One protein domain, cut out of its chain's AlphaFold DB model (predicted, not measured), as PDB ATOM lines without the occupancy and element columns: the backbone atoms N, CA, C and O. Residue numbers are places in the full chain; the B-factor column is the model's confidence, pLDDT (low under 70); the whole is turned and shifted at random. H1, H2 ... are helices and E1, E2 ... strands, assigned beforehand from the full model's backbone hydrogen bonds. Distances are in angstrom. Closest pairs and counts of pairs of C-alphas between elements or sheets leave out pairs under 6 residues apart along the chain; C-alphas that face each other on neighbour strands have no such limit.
ATOM      1  N   THR A  98     -60.184  36.392  48.603       97.50
ATOM      2  CA  THR A  98     -61.447  35.664  48.375       97.50
ATOM      3  C   THR A  98     -61.544  35.184  46.925       97.50
ATOM      4  O   THR A  98     -61.456  35.990  45.998       97.50
ATOM      5  N   LEU A  99     -61.770  33.883  46.718       98.06
ATOM      6  CA  LEU A  99     -61.994  33.288  45.397       98.06
ATOM      7  C   LEU A  99     -63.352  33.728  44.820       98.06
ATOM      8  O   LEU A  99     -64.379  33.623  45.484       98.06
ATOM      9  N   ASP A 100     -63.381  34.188  43.571       98.31
ATOM     10  CA  ASP A 100     -64.619  34.561  42.875       98.31
ATOM     11  C   ASP A 100     -65.007  33.487  41.850       98.31
ATOM     12  O   ASP A 100     -64.402  33.393  40.781       98.31
ATOM     13  N   CYS A 101     -66.020  32.680  42.173       98.44
ATOM     14  CA  CYS A 101     -66.536  31.642  41.279       98.44
ATOM     15  C   CYS A 101     -67.500  32.192  40.214       98.44
ATOM     16  O   CYS A 101     -67.955  31.436  39.357       98.44
ATOM     17  N   LYS A 102     -67.826  33.492  40.224       97.75
ATOM     18  CA  LYS A 102     -68.794  34.121  39.314       97.75
ATOM     19  C   LYS A 102     -70.158  33.423  39.350       97.75
ATOM     20  O   LYS A 102     -70.920  33.690  40.265       97.75
ATOM     21  N   GLN A 103     -70.457  32.555  38.382       97.50
ATOM     22  CA  GLN A 103     -71.695  31.763  38.288       97.50
ATOM     23  C   GLN A 103     -71.441  30.247  38.370       97.50
ATOM     24  O   GLN A 103     -72.369  29.450  38.245       97.50
ATOM     25  N   ASP A 104     -70.189  29.829  38.563       98.19
ATOM     26  CA  ASP A 104     -69.817  28.425  38.684       98.19
ATOM     27  C   ASP A 104     -70.149  27.913  40.094       98.19
ATOM     28  O   ASP A 104     -69.394  28.083  41.057       98.19
ATOM     29  N   PHE A 105     -71.320  27.292  40.226       97.94
ATOM     30  CA  PHE A 105     -71.764  26.736  41.501       97.94
ATOM     31  C   PHE A 105     -70.948  25.500  41.924       97.94
ATOM     32  O   PHE A 105     -70.841  25.225  43.117       97.94
ATOM     33  N   ASP A 106     -70.307  24.789  40.986       98.38
ATOM     34  CA  ASP A 106     -69.419  23.664  41.301       98.38
ATOM     35  C   ASP A 106     -68.119  24.132  41.953       98.38
ATOM     36  O   ASP A 106     -67.696  23.561  42.960       98.38
ATOM     37  N   CYS A 107     -67.543  25.227  41.451       98.62
ATOM     38  CA  CYS A 107     -66.432  25.928  42.096       98.62
ATOM     39  C   CYS A 107     -66.773  26.294  43.553       98.62
ATOM     40  O   CYS A 107     -65.978  26.054  44.469       98.62
ATOM     41  N   PHE A 108     -67.986  26.802  43.791       98.50
ATOM     42  CA  PHE A 108     -68.443  27.172  45.131       98.50
ATOM     43  C   PHE A 108     -68.610  25.950  46.055       98.50
ATOM     44  O   PHE A 108     -68.132  25.960  47.193       98.50
ATOM     45  N   ILE A 109     -69.214  24.860  45.563       98.31
ATOM     46  CA  ILE A 109     -69.350  23.597  46.310       98.31
ATOM     47  C   ILE A 109     -67.973  23.013  46.648       98.31
ATOM     48  O   ILE A 109     -67.746  22.610  47.790       98.31
ATOM     49  N   GLN A 110     -67.031  22.994  45.703       98.44
ATOM     50  CA  GLN A 110     -65.681  22.478  45.936       98.44
ATOM     51  C   GLN A 110     -64.944  23.288  47.011       98.44
ATOM     52  O   GLN A 110     -64.300  22.719  47.894       98.44
ATOM     53  N   ALA A 111     -65.067  24.616  46.984       98.12
ATOM     54  CA  ALA A 111     -64.499  25.482  48.011       98.12
ATOM     55  C   ALA A 111     -65.126  25.245  49.401       98.12
ATOM     56  O   ALA A 111     -64.417  25.326  50.411       98.12
ATOM     57  N   SER A 112     -66.411  24.866  49.460       98.00
ATOM     58  CA  SER A 112     -67.098  24.556  50.720       98.00
ATOM     59  C   SER A 112     -66.508  23.358  51.467       98.00
ATOM     60  O   SER A 112     -66.513  23.371  52.693       98.00
ATOM     61  N   GLN A 113     -65.898  22.392  50.764       97.81
ATOM     62  CA  GLN A 113     -65.299  21.186  51.364       97.81
ATOM     63  C   GLN A 113     -64.188  21.493  52.376       97.81
ATOM     64  O   GLN A 113     -63.837  20.644  53.187       97.81
ATOM     65  N   ASN A 114     -63.618  22.698  52.314       97.44
ATOM     66  CA  ASN A 114     -62.559  23.158  53.209       97.44
ATOM     67  C   ASN A 114     -62.865  24.547  53.800       97.44
ATOM     68  O   ASN A 114     -61.947  25.241  54.228       97.44
ATOM     69  N   CYS A 115     -64.130  24.989  53.757       97.50
ATOM     70  CA  CYS A 115     -64.564  26.342  54.120       97.50
ATOM     71  C   CYS A 115     -63.670  27.464  53.546       97.50
ATOM     72  O   CYS A 115     -63.364  28.433  54.245       97.50
ATOM     73  N   LYS A 116     -63.187  27.336  52.303       97.62
ATOM     74  CA  LYS A 116     -62.313  28.359  51.705       97.62
ATOM     75  C   LYS A 116     -63.092  29.651  51.476       97.62
ATOM     76  O   LYS A 116     -64.277  29.601  51.166       97.62
ATOM     77  N   LEU A 117     -62.410  30.793  51.579       98.25
ATOM     78  CA  LEU A 117     -62.996  32.092  51.252       98.25
ATOM     79  C   LEU A 117     -63.400  32.125  49.780       98.25
ATOM     80  O   LEU A 117     -62.535  32.130  48.901       98.25
ATOM     81  N   VAL A 118     -64.703  32.120  49.515       98.44
ATOM     82  CA  VAL A 118     -65.250  32.038  48.160       98.44
ATOM     83  C   VAL A 118     -66.575  32.784  48.050       98.44
ATOM     84  O   VAL A 118     -67.328  32.836  49.019       98.44
ATOM     85  N   LYS A 119     -66.893  33.322  46.871       98.62
ATOM     86  CA  LYS A 119     -68.199  33.917  46.557       98.62
ATOM     87  C   LYS A 119     -68.728  33.477  45.190       98.62
ATOM     88  O   LYS A 119     -67.945  33.159  44.295       98.62
ATOM     89  N   VAL A 120     -70.051  33.472  45.035       98.62
ATOM     90  CA  VAL A 120     -70.757  33.146  43.785       98.62
ATOM     91  C   VAL A 120     -72.078  33.920  43.704       98.62
ATOM     92  O   VAL A 120     -72.745  34.131  44.714       98.62
ATOM     93  N   ASN A 121     -72.465  34.329  42.499       98.31
ATOM     94  CA  ASN A 121     -73.820  34.758  42.169       98.31
ATOM     95  C   ASN A 121     -74.530  33.581  41.501       98.31
ATOM     96  O   ASN A 121     -74.117  33.130  40.433       98.31
ATOM     97  N   TYR A 122     -75.574  33.068  42.137       97.06
ATOM     98  CA  TYR A 122     -76.297  31.890  41.683       97.06
ATOM     99  C   TYR A 122     -77.726  32.254  41.292       97.06
ATOM    100  O   TYR A 122     -78.431  32.931  42.039       97.06
ATOM    101  N   THR A 123     -78.152  31.773  40.128       97.00
ATOM    102  CA  THR A 123     -79.521  31.930  39.636       97.00
ATOM    103  C   THR A 123     -80.168  30.558  39.553       97.00
ATOM    104  O   THR A 123     -79.652  29.667  38.878       97.00
ATOM    105  N   ALA A 124     -81.307  30.395  40.219       95.12
ATOM    106  CA  ALA A 124     -82.112  29.184  40.154       95.12
ATOM    107  C   ALA A 124     -83.521  29.515  39.666       95.12
ATOM    108  O   ALA A 124     -84.096  30.523  40.072       95.12
ATOM    109  N   THR A 125     -84.082  28.641  38.832       94.88
ATOM    110  CA  THR A 125     -85.483  28.717  38.410       94.88
ATOM    111  C   THR A 125     -86.205  27.451  38.839       94.88
ATOM    112  O   THR A 125     -85.770  26.347  38.510       94.88
ATOM    113  N   ILE A 126     -87.315  27.613  39.552       89.81
ATOM    114  CA  ILE A 126     -88.194  26.526  39.983       89.81
ATOM    115  C   ILE A 126     -89.554  26.733  39.312       89.81
ATOM    116  O   ILE A 126     -90.030  27.862  39.203       89.81
ATOM    117  N   ASP A 127     -90.165  25.648  38.841       89.81
ATOM    118  CA  ASP A 127     -91.511  25.642  38.265       89.81
ATOM    119  C   ASP A 127     -92.456  24.923  39.235       89.81
ATOM    120  O   ASP A 127     -92.359  23.708  39.426       89.81
ATOM    121  N   LEU A 128     -93.324  25.694  39.890       82.50
ATOM    122  CA  LEU A 128     -94.317  25.204  40.839       82.50
ATOM    123  C   LEU A 128     -95.699  25.370  40.216       82.50
ATOM    124  O   LEU A 128     -96.239  26.472  40.152       82.50
ATOM    125  N   PHE A 129     -96.272  24.260  39.747       88.81
ATOM    126  CA  PHE A 129     -97.612  24.231  39.153       88.81
ATOM    127  C   PHE A 129     -97.801  25.248  38.004       88.81
ATOM    128  O   PHE A 129     -98.868  25.840  37.854       88.81
ATOM    129  N   GLY A 130     -96.766  25.463  37.185       87.38
ATOM    130  CA  GLY A 130     -96.788  26.400  36.060       87.38
ATOM    131  C   GLY A 130     -96.406  27.836  36.423       87.38
ATOM    132  O   GLY A 130     -96.241  28.657  35.518       87.38
ATOM    133  N   VAL A 131     -96.241  28.155  37.711       89.81
ATOM    134  CA  VAL A 131     -95.631  29.409  38.162       89.81
ATOM    135  C   VAL A 131     -94.120  29.217  38.198       89.81
ATOM    136  O   VAL A 131     -93.597  28.428  38.985       89.81
ATOM    137  N   LYS A 132     -93.404  29.950  37.348       95.94
ATOM    138  CA  LYS A 132     -91.940  29.935  37.322       95.94
ATOM    139  C   LYS A 132     -91.408  31.038  38.220       95.94
ATOM    140  O   LYS A 132     -91.633  32.214  37.945       95.94
ATOM    141  N   GLN A 133     -90.675  30.652  39.253       95.12
ATOM    142  CA  GLN A 133     -89.924  31.562  40.105       95.12
ATOM    143  C   GLN A 133     -88.449  31.487  39.731       95.12
ATOM    144  O   GLN A 133     -87.843  30.423  39.839       95.12
ATOM    145  N   THR A 134     -87.863  32.613  39.334       97.31
ATOM    146  CA  THR A 134     -86.420  32.763  39.139       97.31
ATOM    147  C   THR A 134     -85.858  33.608  40.270       97.31
ATOM    148  O   THR A 134     -86.291  34.737  40.477       97.31
ATOM    149  N   THR A 135     -84.896  33.070  41.010       96.50
ATOM    150  CA  THR A 135     -84.253  33.757  42.131       96.50
ATOM    151  C   THR A 135     -82.767  33.921  41.851       96.50
ATOM    152  O   THR A 135     -82.062  32.942  41.605       96.50
ATOM    153  N   GLU A 136     -82.292  35.161  41.915       98.00
ATOM    154  CA  GLU A 136     -80.876  35.516  41.889       98.00
ATOM    155  C   GLU A 136     -80.400  35.717  43.329       98.00
ATOM    156  O   GLU A 136     -81.014  36.451  44.107       98.00
ATOM    157  N   SER A 137     -79.326  35.032  43.710       97.50
ATOM    158  CA  SER A 137     -78.770  35.063  45.063       97.50
ATOM    159  C   SER A 137     -77.265  35.276  45.039       97.50
ATOM    160  O   SER A 137     -76.562  34.737  44.186       97.50
ATOM    161  N   PHE A 138     -76.764  36.014  46.024       98.44
ATOM    162  CA  PHE A 138     -75.342  36.113  46.326       98.44
ATOM    163  C   PHE A 138     -75.007  35.186  47.492       98.44
ATOM    164  O   PHE A 138     -75.634  35.274  48.551       98.44
ATOM    165  N   PHE A 139     -74.003  34.332  47.315       98.44
ATOM    166  CA  PHE A 139     -73.493  33.441  48.351       98.44
ATOM    167  C   PHE A 139     -72.006  33.676  48.597       98.44
ATOM    168  O   PHE A 139     -71.235  33.911  47.664       98.44
ATOM    169  N   GLU A 140     -71.591  33.557  49.854       98.50
ATOM    170  CA  GLU A 140     -70.201  33.706  50.278       98.50
ATOM    171  C   GLU A 140     -69.877  32.739  51.422       98.50
ATOM    172  O   GLU A 140     -70.658  32.578  52.355       98.50
ATOM    173  N   ILE A 141     -68.706  32.108  51.379       98.44
ATOM    174  CA  ILE A 141     -68.126  31.395  52.520       98.44
ATOM    175  C   ILE A 141     -67.036  32.293  53.089       98.44
ATOM    176  O   ILE A 141     -66.073  32.612  52.397       98.44
ATOM    177  N   LYS A 142     -67.187  32.701  54.349       97.69
ATOM    178  CA  LYS A 142     -66.318  33.666  55.042       97.69
ATOM    179  C   LYS A 142     -65.146  33.019  55.784       97.69
ATOM    180  O   LYS A 142     -64.491  33.670  56.590       97.69
ATOM    181  N   GLY A 143     -64.866  31.751  55.497       96.00
ATOM    182  CA  GLY A 143     -63.786  30.995  56.122       96.00
ATOM    183  C   GLY A 143     -64.275  29.930  57.101       96.00
ATOM    184  O   GLY A 143     -65.471  29.629  57.195       96.00
ATOM    185  N   ASN A 144     -63.309  29.363  57.822       95.62
ATOM    186  CA  ASN A 144     -63.526  28.437  58.926       95.62
ATOM    187  C   ASN A 144     -63.295  29.162  60.256       95.62
ATOM    188  O   ASN A 144     -62.232  29.750  60.453       95.62
ATOM    189  N   GLU A 145     -64.254  29.073  61.169       94.12
ATOM    190  CA  GLU A 145     -64.106  29.544  62.543       94.12
ATOM    191  C   GLU A 145     -64.472  28.398  63.491       94.12
ATOM    192  O   GLU A 145     -65.577  27.856  63.433       94.12
ATOM    193  N   ALA A 146     -63.515  27.978  64.323       92.81
ATOM    194  CA  ALA A 146     -63.684  26.886  65.286       92.81
ATOM    195  C   ALA A 146     -64.261  25.581  64.683       92.81
ATOM    196  O   ALA A 146     -65.101  24.918  65.291       92.81
ATOM    197  N   GLY A 147     -63.821  25.205  63.476       91.06
ATOM    198  CA  GLY A 147     -64.263  23.980  62.807       91.06
ATOM    199  C   GLY A 147     -65.605  24.099  62.078       91.06
ATOM    200  O   GLY A 147     -66.103  23.093  61.576       91.06
ATOM    201  N   LYS A 148     -66.181  25.303  61.978       97.31
ATOM    202  CA  LYS A 148     -67.429  25.562  61.253       97.31
ATOM    203  C   LYS A 148     -67.219  26.499  60.071       97.31
ATOM    204  O   LYS A 148     -66.459  27.460  60.163       97.31
ATOM    205  N   CYS A 149     -67.932  26.259  58.974       97.94
ATOM    206  CA  CYS A 149     -67.987  27.186  57.851       97.94
ATOM    207  C   CYS A 149     -68.984  28.315  58.147       97.94
ATOM    208  O   CYS A 149     -70.153  28.045  58.439       97.94
ATOM    209  N   ASN A 150     -68.554  29.570  57.998       98.00
ATOM    210  CA  ASN A 150     -69.452  30.725  58.033       98.00
ATOM    211  C   ASN A 150     -70.000  30.985  56.624       98.00
ATOM    212  O   ASN A 150     -69.281  31.465  55.748       98.00
ATOM    213  N   PHE A 151     -71.258  30.621  56.395       97.88
ATOM    214  CA  PHE A 151     -71.950  30.772  55.120       97.88
ATOM    215  C   PHE A 151     -72.857  32.000  55.156       97.88
ATOM    216  O   PHE A 151     -73.777  32.072  55.966       97.88
ATOM    217  N   TYR A 152     -72.610  32.963  54.276       98.19
ATOM    218  CA  TYR A 152     -73.441  34.138  54.060       98.19
ATOM    219  C   TYR A 152     -74.258  33.989  52.781       98.19
ATOM    220  O   TYR A 152     -73.764  33.501  51.763       98.19
ATOM    221  N   LEU A 153     -75.498  34.460  52.831       97.81
ATOM    222  CA  LEU A 153     -76.400  34.468  51.693       97.81
ATOM    223  C   LEU A 153     -77.248  35.740  51.668       97.81
ATOM    224  O   LEU A 153     -77.627  36.272  52.716       97.81
ATOM    225  N   ARG A 154     -77.568  36.213  50.465       97.81
ATOM    226  CA  ARG A 154     -78.465  37.344  50.219       97.81
ATOM    227  C   ARG A 154     -79.305  37.094  48.976       97.81
ATOM    228  O   ARG A 154     -78.790  36.627  47.965       97.81
ATOM    229  N   THR A 155     -80.585  37.441  49.050       97.62
ATOM    230  CA  THR A 155     -81.472  37.439  47.879       97.62
ATOM    231  C   THR A 155     -81.265  38.736  47.113       97.62
ATOM    232  O   THR A 155     -81.512  39.803  47.665       97.62
ATOM    233  N   GLU A 156     -80.814  38.662  45.866       97.62
ATOM    234  CA  GLU A 156     -80.640  39.849  45.021       97.62
ATOM    235  C   GLU A 156     -81.955  40.211  44.332       97.62
ATOM    236  O   GLU A 156     -82.399  41.355  44.402       97.62
ATOM    237  N   LYS A 157     -82.609  39.225  43.708       97.75
ATOM    238  CA  LYS A 157     -83.803  39.452  42.892       97.75
ATOM    239  C   LYS A 157     -84.703  38.225  42.840       97.75
ATOM    240  O   LYS A 157     -84.205  37.098  42.821       97.75
ATOM    241  N   ILE A 158     -86.017  38.438  42.781       96.75
ATOM    242  CA  ILE A 158     -87.002  37.379  42.547       96.75
ATOM    243  C   ILE A 158     -87.940  37.799  41.414       96.75
ATOM    244  O   ILE A 158     -88.703  38.755  41.536       96.75
ATOM    245  N   ASP A 159     -87.925  37.038  40.325       97.75
ATOM    246  CA  ASP A 159     -88.849  37.195  39.206       97.75
ATOM    247  C   ASP A 159     -89.881  36.062  39.210       97.75
ATOM    248  O   ASP A 159     -89.539  34.887  39.346       97.75
ATOM    249  N   LEU A 160     -91.152  36.417  39.016       96.94
ATOM    250  CA  LEU A 160     -92.267  35.473  38.941       96.94
ATOM    251  C   LEU A 160     -92.942  35.564  37.570       96.94
ATOM    252  O   LEU A 160     -93.369  36.646  37.152       96.94
ATOM    253  N   ALA A 161     -93.087  34.423  36.900       97.81
ATOM    254  CA  ALA A 161     -93.871  34.273  35.682       97.81
ATOM    255  C   ALA A 161     -95.048  33.323  35.934       97.81
ATOM    256  O   ALA A 161     -94.860  32.165  36.303       97.81
ATOM    257  N   PHE A 162     -96.261  33.829  35.724       95.81
ATOM    258  CA  PHE A 162     -97.512  33.124  35.997       95.81
ATOM    259  C   PHE A 162     -98.155  32.619  34.698       95.81
ATOM    260  O   PHE A 162     -98.013  33.275  33.660       95.81
ATOM    261  N   PRO A 163     -98.900  31.498  34.732       95.88
ATOM    262  CA  PRO A 163     -99.746  31.111  33.614       95.88
ATOM    263  C   PRO A 163    -100.902  32.109  33.452       95.88
ATOM    264  O   PRO A 163    -101.359  32.717  34.419       95.88
ATOM    265  N   ALA A 164    -101.408  32.256  32.225       97.31
ATOM    266  CA  ALA A 164    -102.453  33.233  31.891       97.31
ATOM    267  C   ALA A 164    -103.788  33.016  32.634       97.31
ATOM    268  O   ALA A 164    -104.637  33.900  32.636       97.31
ATOM    269  N   SER A 165    -103.981  31.845  33.247       91.81
ATOM    270  CA  SER A 165    -105.164  31.501  34.037       91.81
ATOM    271  C   SER A 165    -105.177  32.103  35.444       91.81
ATOM    272  O   SER A 165    -106.203  32.013  36.114       91.81
ATOM    273  N   VAL A 166    -104.065  32.669  35.928       85.12
ATOM    274  CA  VAL A 166    -104.000  33.251  37.277       85.12
ATOM    275  C   VAL A 166    -104.602  34.661  37.261       85.12
ATOM    276  O   VAL A 166    -104.165  35.483  36.452       85.12
ATOM    277  N   PRO A 167    -105.561  34.975  38.154       90.88
ATOM    278  CA  PRO A 167    -106.132  36.314  38.249       90.88
ATOM    279  C   PRO A 167    -105.064  37.396  38.511       90.88
ATOM    280  O   PRO A 167    -104.160  37.168  39.327       90.88
ATOM    281  N   PRO A 168    -105.148  38.581  37.871       91.00
ATOM    282  CA  PRO A 168    -104.182  39.669  38.053       91.00
ATOM    283  C   PRO A 168    -103.979  40.102  39.511       91.00
ATOM    284  O   PRO A 168    -102.870  40.479  39.895       91.00
ATOM    285  N   GLU A 169    -105.021  40.018  40.335       77.56
ATOM    286  CA  GLU A 169    -104.996  40.390  41.751       77.56
ATOM    287  C   GLU A 169    -104.048  39.479  42.541       77.56
ATOM    288  O   GLU A 169    -103.210  39.959  43.307       77.56
ATOM    289  N   VAL A 170    -104.110  38.168  42.285       79.19
ATOM    290  CA  VAL A 170    -103.220  37.169  42.896       79.19
ATOM    291  C   VAL A 170    -101.777  37.395  42.443       79.19
ATOM    292  O   VAL A 170    -100.854  37.334  43.257       79.19
ATOM    293  N   ILE A 171    -101.575  37.714  41.159       90.75
ATOM    294  CA  ILE A 171    -100.250  38.034  40.609       90.75
ATOM    295  C   ILE A 171     -99.646  39.237  41.340       90.75
ATOM    296  O   ILE A 171     -98.473  39.191  41.714       90.75
ATOM    297  N   SER A 172    -100.424  40.304  41.547       89.12
ATOM    298  CA  SER A 172     -99.954  41.502  42.252       89.12
ATOM    299  C   SER A 172     -99.591  41.191  43.701       89.12
ATOM    300  O   SER A 172     -98.480  41.497  44.126       89.12
ATOM    301  N   GLN A 173    -100.479  40.515  44.438       80.62
ATOM    302  CA  GLN A 173    -100.250  40.172  45.844       80.62
ATOM    303  C   GLN A 173     -99.001  39.305  46.037       80.62
ATOM    304  O   GLN A 173     -98.186  39.575  46.922       80.62
ATOM    305  N   GLN A 174     -98.812  38.285  45.194       86.00
ATOM    306  CA  GLN A 174     -97.624  37.440  45.276       86.00
ATOM    307  C   GLN A 174     -96.359  38.219  44.911       86.00
ATOM    308  O   GLN A 174     -95.373  38.141  45.640       86.00
ATOM    309  N   LYS A 175     -96.377  39.024  43.841       93.12
ATOM    310  CA  LYS A 175     -95.222  39.866  43.488       93.12
ATOM    311  C   LYS A 175     -94.832  40.801  44.627       93.12
ATOM    312  O   LYS A 175     -93.651  40.862  44.960       93.12
ATOM    313  N   ASP A 176     -95.795  41.456  45.269       87.38
ATOM    314  CA  ASP A 176     -95.535  42.343  46.407       87.38
ATOM    315  C   ASP A 176     -94.959  41.589  47.613       87.38
ATOM    316  O   ASP A 176     -94.076  42.097  48.309       87.38
ATOM    317  N   MET A 177     -95.419  40.359  47.859       86.56
ATOM    318  CA  MET A 177     -94.891  39.499  48.920       86.56
ATOM    319  C   MET A 177     -93.431  39.110  48.660       86.56
ATOM    320  O   MET A 177     -92.580  39.319  49.525       86.56
ATOM    321  N   TYR A 178     -93.121  38.595  47.468       91.62
ATOM    322  CA  TYR A 178     -91.763  38.178  47.107       91.62
ATOM    323  C   TYR A 178     -90.808  39.367  46.971       91.62
ATOM    324  O   TYR A 178     -89.639  39.256  47.339       91.62
ATOM    325  N   LYS A 179     -91.298  40.541  46.555       93.00
ATOM    326  CA  LYS A 179     -90.489  41.766  46.505       93.00
ATOM    327  C   LYS A 179     -89.924  42.144  47.876       93.00
ATOM    328  O   LYS A 179     -88.798  42.620  47.961       93.00
ATOM    329  N   LYS A 180     -90.657  41.875  48.963       91.19
ATOM    330  CA  LYS A 180     -90.198  42.100  50.352       91.19
ATOM    331  C   LYS A 180     -89.107  41.123  50.808       91.19
ATOM    332  O   LYS A 180     -88.566  41.287  51.909       91.19
ATOM    333  N   LEU A 181     -88.828  40.078  50.028       92.56
ATOM    334  CA  LEU A 181     -87.749  39.126  50.289       92.56
ATOM    335  C   LEU A 181     -86.431  39.551  49.630       92.56
ATOM    336  O   LEU A 181     -85.366  39.148  50.097       92.56
ATOM    337  N   GLU A 182     -86.479  40.392  48.596       95.88
ATOM    338  CA  GLU A 182     -85.278  40.945  47.968       95.88
ATOM    339  C   GLU A 182     -84.471  41.798  48.957       95.88
ATOM    340  O   GLU A 182     -85.013  42.501  49.811       95.88
ATOM    341  N   GLY A 183     -83.146  41.695  48.882       96.12
ATOM    342  CA  GLY A 183     -82.209  42.346  49.795       96.12
ATOM    343  C   GLY A 183     -82.094  41.686  51.172       96.12
ATOM    344  O   GLY A 183     -81.177  42.026  51.929       96.12
ATOM    345  N   ARG A 184     -82.958  40.721  51.521       95.25
ATOM    346  CA  ARG A 184     -82.808  39.973  52.775       95.25
ATOM    347  C   ARG A 184     -81.534  39.148  52.749       95.25
ATOM    348  O   ARG A 184     -81.218  38.495  51.754       95.25
ATOM    349  N   ALA A 185     -80.836  39.151  53.877       97.38
ATOM    350  CA  ALA A 185     -79.553  38.490  54.022       97.38
ATOM    351  C   ALA A 185     -79.442  37.757  55.356       97.38
ATOM    352  O   ALA A 185     -80.127  38.085  56.332       97.38
ATOM    353  N   GLY A 186     -78.558  36.773  55.397       96.44
ATOM    354  CA  GLY A 186     -78.291  36.005  56.595       96.44
ATOM    355  C   GLY A 186     -76.931  35.330  56.570       96.44
ATOM    356  O   GLY A 186     -76.304  35.191  55.524       96.44
ATOM    357  N   SER A 187     -76.487  34.932  57.755       97.19
ATOM    358  CA  SER A 187     -75.291  34.129  57.969       97.19
ATOM    359  C   SER A 187     -75.648  32.894  58.778       97.19
ATOM    360  O   SER A 187     -76.446  32.981  59.711       97.19
ATOM    361  N   CYS A 188     -75.035  31.770  58.437       96.75
ATOM    362  CA  CYS A 188     -75.186  30.498  59.119       96.75
ATOM    363  C   CYS A 188     -73.823  29.893  59.441       96.75
ATOM    364  O   CYS A 188     -72.911  29.922  58.614       96.75
ATOM    365  N   GLU A 189     -73.712  29.282  60.613       97.62
ATOM    366  CA  GLU A 189     -72.578  28.439  60.985       97.62
ATOM    367  C   GLU A 189     -72.902  26.966  60.730       97.62
ATOM    368  O   GLU A 189     -73.766  26.397  61.403       97.62
ATOM    369  N   PHE A 190     -72.176  26.343  59.805       97.38
ATOM    370  CA  PHE A 190     -72.350  24.936  59.442       97.38
ATOM    371  C   PHE A 190     -71.146  24.084  59.836       97.38
ATOM    372  O   PHE A 190     -70.004  24.530  59.735       97.38
ATOM    373  N   ILE A 191     -71.382  22.813  60.166       96.69
ATOM    374  CA  ILE A 191     -70.342  21.787  60.027       96.69
ATOM    375  C   ILE A 191     -70.009  21.666  58.533       96.69
ATOM    376  O   ILE A 191     -70.909  21.656  57.693       96.69
ATOM    377  N   THR A 192     -68.723  21.575  58.183       96.44
ATOM    378  CA  THR A 192     -68.250  21.572  56.787       96.44
ATOM    379  C   THR A 192     -68.982  20.558  55.904       96.44
ATOM    380  O   THR A 192     -69.442  20.904  54.816       96.44
ATOM    381  N   SER A 193     -69.152  19.322  56.388       95.75
ATOM    382  CA  SER A 193     -69.869  18.262  55.670       95.75
ATOM    383  C   SER A 193     -71.317  18.636  55.362       95.75
ATOM    384  O   SER A 193     -71.808  18.348  54.272       95.75
ATOM    385  N   ASP A 194     -71.983  19.304  56.300       95.50
ATOM    386  CA  ASP A 194     -73.402  19.636  56.200       95.50
ATOM    387  C   ASP A 194     -73.624  20.763  55.195       95.50
ATOM    388  O   ASP A 194     -74.548  20.680  54.385       95.50
ATOM    389  N   LEU A 195     -72.731  21.763  55.176       96.06
ATOM    390  CA  LEU A 195     -72.754  22.820  54.164       96.06
ATOM    391  C   LEU A 195     -72.574  22.230  52.762       96.06
ATOM    392  O   LEU A 195     -73.384  22.489  51.872       96.06
ATOM    393  N   THR A 196     -71.543  21.405  52.558       96.81
ATOM    394  CA  THR A 196     -71.278  20.784  51.252       96.81
ATOM    395  C   THR A 196     -72.438  19.888  50.813       96.81
ATOM    396  O   THR A 196     -72.852  19.940  49.650       96.81
ATOM    397  N   ALA A 197     -73.007  19.093  51.724       95.12
ATOM    398  CA  ALA A 197     -74.161  18.249  51.432       95.12
ATOM    399  C   ALA A 197     -75.396  19.084  51.058       95.12
ATOM    400  O   ALA A 197     -76.074  18.764  50.081       95.12
ATOM    401  N   MET A 198     -75.667  20.173  51.786       95.31
ATOM    402  CA  MET A 198     -76.758  21.103  51.485       95.31
ATOM    403  C   MET A 198     -76.595  21.726  50.095       95.31
ATOM    404  O   MET A 198     -77.510  21.628  49.280       95.31
ATOM    405  N   LEU A 199     -75.427  22.300  49.786       95.75
ATOM    406  CA  LEU A 199     -75.173  22.931  48.486       95.75
ATOM    407  C   LEU A 199     -75.265  21.916  47.331       95.75
ATOM    408  O   LEU A 199     -75.804  22.226  46.270       95.75
ATOM    409  N   THR A 200     -74.822  20.675  47.550       95.81
ATOM    410  CA  THR A 200     -74.958  19.589  46.563       95.81
ATOM    411  C   THR A 200     -76.426  19.244  46.292       95.81
ATOM    412  O   THR A 200     -76.803  19.044  45.137       95.81
ATOM    413  N   ARG A 201     -77.278  19.214  47.328       93.75
ATOM    414  CA  ARG A 201     -78.730  19.010  47.169       93.75
ATOM    415  C   ARG A 201     -79.391  20.179  46.441       93.75
ATOM    416  O   ARG A 201     -80.181  19.948  45.528       93.75
ATOM    417  N   TRP A 202     -79.017  21.414  46.776       93.31
ATOM    418  CA  TRP A 202     -79.531  22.611  46.105       93.31
ATOM    419  C   TRP A 202     -79.187  22.621  44.615       93.31
ATOM    420  O   TRP A 202     -80.055  22.900  43.792       93.31
ATOM    421  N   LYS A 203     -77.970  22.200  44.239       94.00
ATOM    422  CA  LYS A 203     -77.585  22.026  42.827       94.00
ATOM    423  C   LYS A 203     -78.518  21.063  42.078       94.00
ATOM    424  O   LYS A 203     -78.760  21.233  40.887       94.00
ATOM    425  N   GLN A 204     -79.034  20.046  42.765       92.81
ATOM    426  CA  GLN A 204     -79.952  19.049  42.205       92.81
ATOM    427  C   GLN A 204     -81.419  19.515  42.197       92.81
ATOM    428  O   GLN A 204     -82.295  18.754  41.790       92.81
ATOM    429  N   GLY A 205     -81.696  20.745  42.641       89.56
ATOM    430  CA  GLY A 205     -83.046  21.295  42.746       89.56
ATOM    431  C   GLY A 205     -83.811  20.851  43.994       89.56
ATOM    432  O   GLY A 205     -85.020  21.048  44.050       89.56
ATOM    433  N   ASN A 206     -83.136  20.244  44.976       88.25
ATOM    434  CA  ASN A 206     -83.738  19.859  46.250       88.25
ATOM    435  C   ASN A 206     -83.446  20.933  47.304       88.25
ATOM    436  O   ASN A 206     -82.387  20.924  47.943       88.25
ATOM    437  N   PHE A 207     -84.377  21.872  47.447       84.06
ATOM    438  CA  PHE A 207     -84.302  22.971  48.401       84.06
ATOM    439  C   PHE A 207     -85.141  22.613  49.630       84.06
ATOM    440  O   PHE A 207     -86.361  22.574  49.554       84.06
ATOM    441  N   SER A 208     -84.492  22.357  50.766       78.56
ATOM    442  CA  SER A 208     -85.169  22.197  52.058       78.56
ATOM    443  C   SER A 208     -84.612  23.218  53.040       78.56
ATOM    444  O   SER A 208     -83.391  23.359  53.166       78.56
ATOM    445  N   ALA A 209     -85.518  23.944  53.692       66.56
ATOM    446  CA  ALA A 209     -85.198  24.928  54.720       66.56
ATOM    447  C   ALA A 209     -85.461  24.401  56.143       66.56
ATOM    448  O   ALA A 209     -84.890  24.940  57.089       66.56
ATOM    449  N   GLY A 210     -86.297  23.363  56.295       65.50
ATOM    450  CA  GLY A 210     -86.727  22.839  57.597       65.50
ATOM    451  C   GLY A 210     -85.641  22.093  58.377       65.50
ATOM    452  O   GLY A 210     -85.595  22.192  59.600       65.50
ATOM    453  N   ASP A 211     -84.715  21.432  57.679       66.62
ATOM    454  CA  ASP A 211     -83.741  20.516  58.290       66.62
ATOM    455  C   ASP A 211     -82.295  21.024  58.199       66.62
ATOM    456  O   ASP A 211     -81.369  20.255  57.936       66.62
ATOM    457  N   LEU A 212     -82.066  22.331  58.354       81.19
ATOM    458  CA  LEU A 212     -80.705  22.876  58.355       81.19
ATOM    459  C   LEU A 212     -80.074  22.720  59.752       81.19
ATOM    460  O   LEU A 212     -80.469  23.445  60.666       81.19
ATOM    461  N   PRO A 213     -79.064  21.843  59.953       89.31
ATOM    462  CA  PRO A 213     -78.382  21.682  61.240       89.31
ATOM    463  C   PRO A 213     -77.376  22.825  61.481       89.31
ATOM    464  O   PRO A 213     -76.193  22.601  61.726       89.31
ATOM    465  N   ALA A 214     -77.829  24.075  61.373       93.94
ATOM    466  CA  ALA A 214     -76.991  25.263  61.461       93.94
ATOM    467  C   ALA A 214     -77.577  26.317  62.394       93.94
ATOM    468  O   ALA A 214     -78.788  26.439  62.575       93.94
ATOM    469  N   LYS A 215     -76.687  27.129  62.969       94.81
ATOM    470  CA  LYS A 215     -77.083  28.338  63.692       94.81
ATOM    471  C   LYS A 215     -77.126  29.485  62.703       94.81
ATOM    472  O   LYS A 215     -76.077  29.900  62.217       94.81
ATOM    473  N   CYS A 216     -78.323  29.968  62.405       94.62
ATOM    474  CA  CYS A 216     -78.549  30.990  61.396       94.62
ATOM    475  C   CYS A 216     -79.077  32.289  62.015       94.62
ATOM    476  O   CYS A 216     -79.873  32.270  62.951       94.62
ATOM    477  N   GLN A 217     -78.640  33.424  61.473       95.44
ATOM    478  CA  GLN A 217     -79.066  34.759  61.886       95.44
ATOM    479  C   GLN A 217     -79.182  35.706  60.689       95.44
ATOM    480  O   GLN A 217     -78.528  35.519  59.664       95.44
ATOM    481  N   GLY A 218     -79.996  36.751  60.827       95.06
ATOM    482  CA  GLY A 218     -80.203  37.772  59.797       95.06
ATOM    483  C   GLY A 218     -81.658  37.900  59.361       95.06
ATOM    484  O   GLY A 218     -82.531  37.169  59.823       95.06
ATOM    485  N   THR A 219     -81.935  38.866  58.489       93.69
ATOM    486  CA  THR A 219     -83.292  39.154  57.996       93.69
ATOM    487  C   THR A 219     -83.833  38.070  57.073       93.69
ATOM    488  O   THR A 219     -85.048  37.955  56.944       93.69
ATOM    489  N   TYR A 220     -82.964  37.251  56.478       92.12
ATOM    490  CA  TYR A 220     -83.365  36.112  55.651       92.12
ATOM    491  C   TYR A 220     -84.166  35.066  56.436       92.12
ATOM    492  O   TYR A 220     -85.165  34.561  55.940       92.12
TER     493      TYR A 220
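Overview. This is residues 98 to 220 of the 336 residues of an uncharacterized protein of bacterium (Candidatus Gribaldobacteria) CG_4_10_14_0_2_um_filter_41_16 (UniProt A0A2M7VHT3). A long, twisted five-stranded sheet has helices H1 and H3 side by side over one face near one end, while its first three strands reach on to the other end, where H2 lies along E3. The 123 printed residues run H1 E1 E2 E3 H2 E4 H3 E5, mixed in class, with antiparallel sheet order E1 E2 E3 E4 E5. The whole is compact, radius of gyration of the C-alphas 15.7 A, and only just a rod, spanning 51 by 25 by 25 A.

Along the chain. H1, residues 105 to 112, begins at C-alpha 105 (-71.764, 26.736, 41.501). E1, 118 to 128, is 30.7 A long; E2, 131 to 145, 39.9 A; E3, 148 to 161, 37.8 A. H2 is 168 to 179, E4 185 to 191, H3 192 to 203, 16.8 A. E5, 215 to 218, ends at C-alpha 218 (-80.203, 37.772, 59.797).

Arrangement. E1, E2 and E3 form a meander, each strand the antiparallel neighbour of the one before; N 124 and O 135 are 3.0 A apart, N 134 and O 159 2.8 A. E2 bends by 55 degrees at residue 142, E3 by 53 degrees at 156. E4 is the antiparallel neighbour of E3, with N 151 and O 188 within hydrogen-bond range at 2.9 A, and edge strand E5 is the antiparallel neighbour of E4, with N 187 and O 217 within hydrogen-bond range at 2.9 A. H1 and H3 are on the same face, making two layers, helices over a sheet; they touch at Ser 112 and Thr 196, C-alphas 5.7 A apart, at a shallow tilt of 8 degrees, opposite ways. H2 lies over E3, closest C-alphas Ile 158 and Tyr 178, 6.6 A, and is apart from H1 and H3. In H1, H2 and H3 every O i to N i+4 pair is within hydrogen-bond range.

Size, cuts and confidence. The farthest C-alphas, Ala 146 and Ser 165, are 52.1 A apart. The printed part has no cut; the link H3 to E5 is long, and its residues 209 to 211 have pLDDT under 70.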